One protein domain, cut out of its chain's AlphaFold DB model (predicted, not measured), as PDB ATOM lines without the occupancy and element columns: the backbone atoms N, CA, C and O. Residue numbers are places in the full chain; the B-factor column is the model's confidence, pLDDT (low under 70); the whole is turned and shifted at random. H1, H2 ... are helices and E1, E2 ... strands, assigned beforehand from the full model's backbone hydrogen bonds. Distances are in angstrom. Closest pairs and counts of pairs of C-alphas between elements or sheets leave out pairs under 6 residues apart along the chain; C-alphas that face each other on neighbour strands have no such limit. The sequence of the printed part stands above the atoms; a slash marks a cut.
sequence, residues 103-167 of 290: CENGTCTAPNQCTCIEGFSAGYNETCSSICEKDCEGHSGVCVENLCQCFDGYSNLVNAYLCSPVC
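AT A GLANCE: This is residues 103 to 167 of the 290 residues of an uncharacterized protein of Anopheles stephensi (UniProt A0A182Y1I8). What shape do these coordinates make? A rod of three small two-stranded hairpins strung in a row, E1 with E2, then E3 with E4, then E5 with E6, with the short helix H1 between the second and the third. Beyond the last hairpin the unnamed tail, residues 151 to 167, folds back in a loop beside E6. How much is built of named elements? The printed part has 65 residues with six named strands and one named helix, in the order E1 E2 E3 E4 H1 E5 E6; under half of the residues are in these elements, the class is mostly strand, and each of the three sheets is one antiparallel pair. How spread out is it? It is only just loose, close to compact, with a radius of gyration of the C-alphas of 13.3 A and spans of 45 by 16 by 16 A.

IN THESE COORDINATES: Where do the strands of the first half lie? E1, residues 106 to 110, begins with C-alpha 106 at (-17.368, -26.014, -5.291) and is 11.8 A long. E2 is residues 113 to 116, 9.6 A; E3 is residues 120 to 122 and E4 residues 128 to 130. What follows? H1 is residues 132 to 135, 4.9 A from first to last C-alpha. E5 is residues 141 to 144, 9.4 A, and E6, residues 147 to 150, 9.2 A, ends with C-alpha 150 at (7.432, -31.323, -6.089).

HOW THE PARTS SIT: How are the hairpins paired? E1 and E2 are antiparallel at 146 degrees, with N 107 and O 115 2.8 A apart, within hydrogen-bond range. E3 and E4 are antiparallel at 135 degrees, with N 121 and O 129 at 2.8 A. E5 and E6 are antiparallel at 148 degrees, with N 142 and O 149 at 2.9 A. What comes close between them? The closest C-alphas of E2 and E4 are those of Cys 116 and Cys 128, 5.5 A apart. The closest of H1 and E5 are those of Cys 132 and Cys 143, 5.6 A. E1 and E6 are apart, as are E4 and E5. What of the helix backbone? H1 is too short for a pair of O i and N i+4 inside it; its one O i to N i+3 pair is within range.

THE WHOLE: How far does it reach? The two C-alphas farthest apart, those of Pro 111 and Cys 167, are 45.2 A apart. Are there cuts or long links? The printed part has no cut, and the six links between named elements are tight. Residues 154 to 155 make a short antiparallel pairing with residues 164 to 165. Where is confidence low? Residues 122 to 127, 133 to 135 and 137 to 139 are under 70, while the mean pLDDT of the printed part is 80.0.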
ATOM      1  N   CYS A 103     -22.120 -29.433  -3.198       86.06
ATOM      2  CA  CYS A 103     -20.888 -29.156  -3.933       86.06
ATOM      3  C   CYS A 103     -19.736 -28.876  -2.953       86.06
ATOM      4  O   CYS A 103     -19.317 -27.729  -2.787       86.06
ATOM      5  N   GLU A 104     -19.230 -29.908  -2.275       85.56
ATOM      6  CA  GLU A 104     -18.045 -29.790  -1.424       85.56
ATOM      7  C   GLU A 104     -16.863 -29.299  -2.271       85.56
ATOM      8  O   GLU A 104     -16.603 -29.850  -3.337       85.56
ATOM      9  N   ASN A 105     -16.174 -28.241  -1.828       86.19
ATOM     10  CA  ASN A 105     -15.112 -27.557  -2.584       86.19
ATOM     11  C   ASN A 105     -15.560 -27.020  -3.961       86.19
ATOM     12  O   ASN A 105     -14.783 -26.955  -4.915       86.19
ATOM     13  N   GLY A 106     -16.823 -26.609  -4.078       90.06
ATOM     14  CA  GLY A 106     -17.368 -26.014  -5.291       90.06
ATOM     15  C   GLY A 106     -18.572 -25.119  -5.028       90.06
ATOM     16  O   GLY A 106     -18.927 -24.799  -3.896       90.06
ATOM     17  N   THR A 107     -19.206 -24.676  -6.102       91.06
ATOM     18  CA  THR A 107     -20.465 -23.928  -6.075       91.06
ATOM     19  C   THR A 107     -21.421 -24.550  -7.080       91.06
ATOM     20  O   THR A 107     -21.016 -24.879  -8.194       91.06
ATOM     21  N   CYS A 108     -22.686 -24.717  -6.696       90.94
ATOM     22  CA  CYS A 108     -23.731 -25.175  -7.606       90.94
ATOM     23  C   CYS A 108     -24.006 -24.053  -8.620       90.94
ATOM     24  O   CYS A 108     -24.416 -22.959  -8.230       90.94
ATOM     25  N   THR A 109     -23.719 -24.283  -9.901       91.69
ATOM     26  CA  THR A 109     -23.849 -23.271 -10.969       91.69
ATOM     27  C   THR A 109     -24.949 -23.599 -11.969       91.69
ATOM     28  O   THR A 109     -25.474 -22.690 -12.607       91.69
ATOM     29  N   ALA A 110     -25.359 -24.864 -12.045       90.94
ATOM     30  CA  ALA A 110     -26.570 -25.312 -12.724       90.94
ATOM     31  C   ALA A 110     -27.181 -26.499 -11.949       90.94
ATOM     32  O   ALA A 110     -26.535 -27.015 -11.032       90.94
ATOM     33  N   PRO A 111     -28.417 -26.931 -12.262       92.00
ATOM     34  CA  PRO A 111     -29.044 -28.062 -11.588       92.00
ATOM     35  C   PRO A 111     -28.153 -29.305 -11.634       92.00
ATOM     36  O   PRO A 111     -27.768 -29.739 -12.719       92.00
ATOM     37  N   ASN A 112     -27.823 -29.854 -10.462       87.69
ATOM     38  CA  ASN A 112     -26.891 -30.981 -10.310       87.69
ATOM     39  C   ASN A 112     -25.539 -30.773 -11.030       87.69
ATOM     40  O   ASN A 112     -24.928 -31.705 -11.545       87.69
ATOM     41  N   GLN A 113     -25.056 -29.528 -11.100       88.06
ATOM     42  CA  GLN A 113     -23.761 -29.207 -11.691       88.06
ATOM     43  C   GLN A 113     -22.951 -28.297 -10.769       88.06
ATOM     44  O   GLN A 113     -23.291 -27.132 -10.543       88.06
ATOM     45  N   CYS A 114     -21.831 -28.829 -10.283       88.38
ATOM     46  CA  CYS A 114     -20.879 -28.100  -9.460       88.38
ATOM     47  C   CYS A 114     -19.749 -27.513 -10.314       88.38
ATOM     48  O   CYS A 114     -19.091 -28.211 -11.088       88.38
ATOM     49  N   THR A 115     -19.476 -26.224 -10.135       89.38
ATOM     50  CA  THR A 115     -18.218 -25.606 -10.553       89.38
ATOM     51  C   THR A 115     -17.244 -25.652  -9.387       89.38
ATOM     52  O   THR A 115     -17.523 -25.114  -8.317       89.38
ATOM     53  N   CYS A 116     -16.112 -26.315  -9.590       87.81
ATOM     54  CA  CYS A 116     -15.112 -26.519  -8.551       87.81
ATOM     55  C   CYS A 116     -14.262 -25.273  -8.316       87.81
ATOM     56  O   CYS A 116     -13.982 -24.520  -9.250       87.81
ATOM     57  N   ILE A 117     -13.857 -25.061  -7.062       84.62
ATOM     58  CA  ILE A 117     -12.876 -24.025  -6.721       84.62
ATOM     59  C   ILE A 117     -11.500 -24.389  -7.298       84.62
ATOM     60  O   ILE A 117     -11.247 -25.545  -7.648       84.62
ATOM     61  N   GLU A 118     -10.599 -23.410  -7.399       79.69
ATOM     62  CA  GLU A 118      -9.238 -23.664  -7.883       79.69
ATOM     63  C   GLU A 118      -8.556 -24.788  -7.084       79.69
ATOM     64  O   GLU A 118      -8.631 -24.830  -5.857       79.69
ATOM     65  N   GLY A 119      -7.902 -25.708  -7.798       71.88
ATOM     66  CA  GLY A 119      -7.265 -26.891  -7.208       71.88
ATOM     67  C   GLY A 119      -8.158 -28.121  -7.099       71.88
ATOM     68  O   GLY A 119      -7.673 -29.187  -6.717       71.88
ATOM     69  N   PHE A 120      -9.426 -28.018  -7.506       80.00
ATOM     70  CA  PHE A 120     -10.364 -29.134  -7.552       80.00
ATOM     71  C   PHE A 120     -10.957 -29.326  -8.951       80.00
ATOM     72  O   PHE A 120     -11.148 -28.380  -9.713       80.00
ATOM     73  N   SER A 121     -11.258 -30.575  -9.293       77.81
ATOM     74  CA  SER A 121     -11.883 -30.967 -10.557       77.81
ATOM     75  C   SER A 121     -13.127 -31.805 -10.307       77.81
ATOM     76  O   SER A 121     -13.236 -32.489  -9.284       77.81
ATOM     77  N   ALA A 122     -14.068 -31.749 -11.251       69.25
ATOM     78  CA  ALA A 122     -15.302 -32.514 -11.178       69.25
ATOM     79  C   ALA A 122     -14.986 -34.018 -11.132       69.25
ATOM     80  O   ALA A 122     -14.426 -34.594 -12.069       69.25
ATOM     81  N   GLY A 123     -15.332 -34.643 -10.013       66.88
ATOM     82  CA  GLY A 123     -15.273 -36.081  -9.821       66.88
ATOM     83  C   GLY A 123     -16.453 -36.798 -10.479       66.88
ATOM     84  O   GLY A 123     -17.354 -36.199 -11.060       66.88
ATOM     85  N   TYR A 124     -16.461 -38.125 -10.357       59.47
ATOM     86  CA  TYR A 124     -17.457 -39.015 -10.976       59.47
ATOM     87  C   TYR A 124     -18.875 -38.864 -10.393       59.47
ATOM     88  O   TYR A 124     -19.835 -39.269 -11.036       59.47
ATOM     89  N   ASN A 125     -18.993 -38.299  -9.187       62.88
ATOM     90  CA  ASN A 125     -20.248 -38.118  -8.449       62.88
ATOM     91  C   ASN A 125     -20.630 -36.633  -8.324       62.88
ATOM     92  O   ASN A 125     -21.183 -36.247  -7.300       62.88
ATOM     93  N   GLU A 126     -20.232 -35.785  -9.280       64.62
ATOM     94  CA  GLU A 126     -20.499 -34.330  -9.263       64.62
ATOM     95  C   GLU A 126     -19.877 -33.581  -8.063       64.62
ATOM     96  O   GLU A 126     -20.070 -32.385  -7.891       64.62
ATOM     97  N   THR A 127     -19.050 -34.264  -7.272       69.81
ATOM     98  CA  THR A 127     -18.267 -33.719  -6.160       69.81
ATOM     99  C   THR A 127     -16.914 -33.232  -6.656       69.81
ATOM    100  O   THR A 127     -16.300 -33.852  -7.529       69.81
ATOM    101  N   CYS A 128     -16.424 -32.122  -6.110       79.44
ATOM    102  CA  CYS A 128     -15.129 -31.579  -6.488       79.44
ATOM    103  C   CYS A 128     -14.021 -32.306  -5.721       79.44
ATOM    104  O   CYS A 128     -13.866 -32.145  -4.512       79.44
ATOM    105  N   SER A 129     -13.260 -33.134  -6.436       78.94
ATOM    106  CA  SER A 129     -12.101 -33.858  -5.904       78.94
ATOM    107  C   SER A 129     -10.816 -33.086  -6.166       78.94
ATOM    108  O   SER A 129     -10.722 -32.389  -7.181       78.94
ATOM    109  N   SER A 130      -9.828 -33.211  -5.280       72.88
ATOM    110  CA  SER A 130      -8.559 -32.507  -5.454       72.88
ATOM    111  C   SER A 130      -7.889 -32.924  -6.772       72.88
ATOM    112  O   SER A 130      -7.864 -34.100  -7.142       72.88
ATOM    113  N   ILE A 131      -7.388 -31.943  -7.524       74.06
ATOM    114  CA  ILE A 131      -6.661 -32.184  -8.781       74.06
ATOM    115  C   ILE A 131      -5.333 -32.877  -8.473       74.06
ATOM    116  O   ILE A 131      -4.954 -33.839  -9.134       74.06
ATOM    117  N   CYS A 132      -4.666 -32.429  -7.409       74.12
ATOM    118  CA  CYS A 132      -3.354 -32.908  -6.996       74.12
ATOM    119  C   CYS A 132      -3.323 -34.418  -6.670       74.12
ATOM    120  O   CYS A 132      -2.312 -35.067  -6.921       74.12
ATOM    121  N   GLU A 133      -4.402 -35.005  -6.134       67.75
ATOM    122  CA  GLU A 133      -4.439 -36.442  -5.820       67.75
ATOM    123  C   GLU A 133      -4.361 -37.308  -7.080       67.75
ATOM    124  O   GLU A 133      -3.845 -38.418  -7.006       67.75
ATOM    125  N   LYS A 134      -4.821 -36.794  -8.229       64.94
ATOM    126  CA  LYS A 134      -4.708 -37.466  -9.531       64.94
ATOM    127  C   LYS A 134      -3.490 -37.022 -10.342       64.94
ATOM    128  O   LYS A 134      -2.910 -37.844 -11.040       64.94
ATOM    129  N   ASP A 135      -3.101 -35.751 -10.256       63.53
ATOM    130  CA  ASP A 135      -2.099 -35.161 -11.157       63.53
ATOM    131  C   ASP A 135      -0.686 -35.070 -10.552       63.53
ATOM    132  O   ASP A 135       0.293 -35.036 -11.299       63.53
ATOM    133  N   CYS A 136      -0.524 -35.117  -9.220       72.19
ATOM    134  CA  CYS A 136       0.795 -35.412  -8.637       72.19
ATOM    135  C   CYS A 136       1.138 -36.920  -8.752       72.19
ATOM    136  O   CYS A 136       2.258 -37.326  -8.414       72.19
ATOM    137  N   GLU A 137       0.188 -37.769  -9.175       54.66
ATOM    138  CA  GLU A 137       0.342 -39.224  -9.284       54.66
ATOM    139  C   GLU A 137       1.239 -39.590 -10.483       54.66
ATOM    140  O   GLU A 137       0.804 -39.852 -11.599       54.66
ATOM    141  N   GLY A 138       2.551 -39.588 -10.239       57.47
ATOM    142  CA  GLY A 138       3.556 -39.919 -11.256       57.47
ATOM    143  C   GLY A 138       4.997 -39.970 -10.745       57.47
ATOM    144  O   GLY A 138       5.921 -39.835 -11.533       57.47
ATOM    145  N   HIS A 139       5.200 -40.145  -9.433       59.69
ATOM    146  CA  HIS A 139       6.514 -40.117  -8.762       59.69
ATOM    147  C   HIS A 139       7.257 -38.767  -8.781       59.69
ATOM    148  O   HIS A 139       8.440 -38.747  -8.452       59.69
ATOM    149  N   SER A 140       6.579 -37.654  -9.081       77.06
ATOM    150  CA  SER A 140       7.199 -36.320  -9.231       77.06
ATOM    151  C   SER A 140       6.883 -35.331  -8.095       77.06
ATOM    152  O   SER A 140       7.421 -34.223  -8.072       77.06
ATOM    153  N   GLY A 141       6.030 -35.714  -7.134       84.88
ATOM    154  CA  GLY A 141       5.709 -34.913  -5.948       84.88
ATOM    155  C   GLY A 141       4.737 -35.597  -4.976       84.88
ATOM    156  O   GLY A 141       4.362 -36.754  -5.162       84.88
ATOM    157  N   VAL A 142       4.331 -34.870  -3.931       86.25
ATOM    158  CA  VAL A 142       3.314 -35.272  -2.939       86.25
ATOM    159  C   VAL A 142       2.253 -34.181  -2.843       86.25
ATOM    160  O   VAL A 142       2.605 -33.004  -2.765       86.25
ATOM    161  N   CYS A 143       0.966 -34.545  -2.809       85.06
ATOM    162  CA  CYS A 143      -0.076 -33.556  -2.543       85.06
ATOM    163  C   CYS A 143      -0.106 -33.167  -1.057       85.06
ATOM    164  O   CYS A 143      -0.271 -34.020  -0.181       85.06
ATOM    165  N   VAL A 144       0.029 -31.870  -0.779       81.56
ATOM    166  CA  VAL A 144      -0.070 -31.268   0.556       81.56
ATOM    167  C   VAL A 144      -0.985 -30.049   0.449       81.56
ATOM    168  O   VAL A 144      -0.713 -29.147  -0.332       81.56
ATOM    169  N   GLU A 145      -2.084 -30.027   1.212       79.00
ATOM    170  CA  GLU A 145      -3.063 -28.918   1.212       79.00
ATOM    171  C   GLU A 145      -3.588 -28.542  -0.194       79.00
ATOM    172  O   GLU A 145      -3.711 -27.370  -0.536       79.00
ATOM    173  N   ASN A 146      -3.909 -29.548  -1.017       74.50
ATOM    174  CA  ASN A 146      -4.333 -29.405  -2.418       74.50
ATOM    175  C   ASN A 146      -3.278 -28.832  -3.372       74.50
ATOM    176  O   ASN A 146      -3.614 -28.518  -4.504       74.50
ATOM    177  N   LEU A 147      -2.014 -28.723  -2.967       80.81
ATOM    178  CA  LEU A 147      -0.912 -28.259  -3.811       80.81
ATOM    179  C   LEU A 147       0.084 -29.398  -4.030       80.81
ATOM    180  O   LEU A 147       0.360 -30.173  -3.108       80.81
ATOM    181  N   CYS A 148       0.664 -29.500  -5.230       86.06
ATOM    182  CA  CYS A 148       1.763 -30.441  -5.432       86.06
ATOM    183  C   CYS A 148       3.052 -29.862  -4.837       86.06
ATOM    184  O   CYS A 148       3.596 -28.862  -5.320       86.06
ATOM    185  N   GLN A 149       3.574 -30.526  -3.809       89.38
ATOM    186  CA  GLN A 149       4.940 -30.337  -3.348       89.38
ATOM    187  C   GLN A 149       5.867 -31.218  -4.194       89.38
ATOM    188  O   GLN A 149       5.913 -32.436  -4.012       89.38
ATOM    189  N   CYS A 150       6.582 -30.605  -5.137       89.94
ATOM    190  CA  CYS A 150       7.432 -31.323  -6.089       89.94
ATOM    191  C   CYS A 150       8.710 -31.880  -5.456       89.94
ATOM    192  O   CYS A 150       9.262 -31.298  -4.520       89.94
ATOM    193  N   PHE A 151       9.177 -33.011  -5.985       88.69
ATOM    194  CA  PHE A 151      10.477 -33.581  -5.635       88.69
ATOM    195  C   PHE A 151      11.631 -32.857  -6.341       88.69
ATOM    196  O   PHE A 151      11.419 -32.054  -7.250       88.69
ATOM    197  N   ASP A 152      12.865 -33.146  -5.916       89.69
ATOM    198  CA  ASP A 152      14.072 -32.554  -6.501       89.69
ATOM    199  C   ASP A 152      14.121 -32.770  -8.023       89.69
ATOM    200  O   ASP A 152      13.875 -33.868  -8.521       89.69
ATOM    201  N   GLY A 153      14.436 -31.702  -8.761       87.44
ATOM    202  CA  GLY A 153      14.436 -31.705 -10.225       87.44
ATOM    203  C   GLY A 153      13.069 -31.439 -10.867       87.44
ATOM    204  O   GLY A 153      13.001 -31.309 -12.083       87.44
ATOM    205  N   TYR A 154      11.996 -31.294 -10.087       89.38
ATOM    206  CA  TYR A 154      10.662 -30.937 -10.574       89.38
ATOM    207  C   TYR A 154      10.192 -29.603  -9.991       89.38
ATOM    208  O   TYR A 154      10.573 -29.204  -8.890       89.38
ATOM    209  N   SER A 155       9.331 -28.898 -10.722       88.38
ATOM    210  CA  SER A 155       8.693 -27.676 -10.232       88.38
ATOM    211  C   SER A 155       7.338 -27.422 -10.894       88.38
ATOM    212  O   SER A 155       7.022 -27.967 -11.951       88.38
ATOM    213  N   ASN A 156       6.539 -26.565 -10.263       85.56
ATOM    214  CA  ASN A 156       5.215 -26.155 -10.728       85.56
ATOM    215  C   ASN A 156       5.313 -25.136 -11.884       85.56
ATOM    216  O   ASN A 156       4.905 -23.984 -11.740       85.56
ATOM    217  N   LEU A 157       5.914 -25.531 -13.016       79.69
ATOM    218  CA  LEU A 157       6.150 -24.652 -14.175       79.69
ATOM    219  C   LEU A 157       4.853 -24.238 -14.884       79.69
ATOM    220  O   LEU A 157       4.779 -23.143 -15.436       79.69
ATOM    221  N   VAL A 158       3.849 -25.120 -14.889       77.94
ATOM    222  CA  VAL A 158       2.574 -24.906 -15.590       77.94
ATOM    223  C   VAL A 158       1.511 -24.363 -14.638       77.94
ATOM    224  O   VAL A 158       0.890 -23.340 -14.916       77.94
ATOM    225  N   ASN A 159       1.287 -25.042 -13.512       76.06
ATOM    226  CA  ASN A 159       0.356 -24.628 -12.465       76.06
ATOM    227  C   ASN A 159       0.752 -25.259 -11.116       76.06
ATOM    228  O   ASN A 159       1.610 -26.134 -11.064       76.06
ATOM    229  N   ALA A 160       0.119 -24.821 -10.024       79.44
ATOM    230  CA  ALA A 160       0.445 -25.255  -8.660       79.44
ATOM    231  C   ALA A 160       0.057 -26.716  -8.323       79.44
ATOM    232  O   ALA A 160       0.350 -27.205  -7.229       79.44
ATOM    233  N   TYR A 161      -0.605 -27.399  -9.257       78.00
ATOM    234  CA  TYR A 161      -1.159 -28.744  -9.120       78.00
ATOM    235  C   TYR A 161      -0.447 -29.756 -10.029       78.00
ATOM    236  O   TYR A 161      -0.900 -30.891 -10.134       78.00
ATOM    237  N   LEU A 162       0.647 -29.354 -10.690       80.31
ATOM    238  CA  LEU A 162       1.390 -30.190 -11.626       80.31
ATOM    239  C   LEU A 162       2.899 -29.986 -11.478       80.31
ATOM    240  O   LEU A 162       3.427 -28.916 -11.775       80.31
ATOM    241  N   CYS A 163       3.603 -31.061 -11.127       86.81
ATOM    242  CA  CYS A 163       5.061 -31.082 -11.081       86.81
ATOM    243  C   CYS A 163       5.650 -31.458 -12.440       86.81
ATOM    244  O   CYS A 163       5.668 -32.629 -12.821       86.81
ATOM    245  N   SER A 164       6.171 -30.464 -13.156       86.38
ATOM    246  CA  SER A 164       6.886 -30.655 -14.418       86.38
ATOM    247  C   SER A 164       8.392 -30.798 -14.174       86.38
ATOM    248  O   SER A 164       8.925 -30.141 -13.272       86.38
ATOM    249  N   PRO A 165       9.097 -31.642 -14.946       88.06
ATOM    250  CA  PRO A 165      10.542 -31.771 -14.827       88.06
ATOM    251  C   PRO A 165      11.233 -30.457 -15.211       88.06
ATOM    252  O   PRO A 165      10.787 -29.724 -16.095       88.06
ATOM    253  N   VAL A 166      12.325 -30.151 -14.520       88.06
ATOM    254  CA  VAL A 166      13.185 -29.000 -14.788       88.06
ATOM    255  C   VAL A 166      14.424 -29.506 -15.513       88.06
ATOM    256  O   VAL A 166      15.221 -30.247 -14.942       88.06
ATOM    257  N   CYS A 167      14.591 -29.086 -16.764       85.75
ATOM    258  CA  CYS A 167      15.765 -29.401 -17.571       85.75
ATOM    259  C   CYS A 167      16.608 -28.144 -17.809       85.75
ATOM    260  O   CYS A 167      16.078 -27.098 -18.194       85.75
TER     261      CYS A 167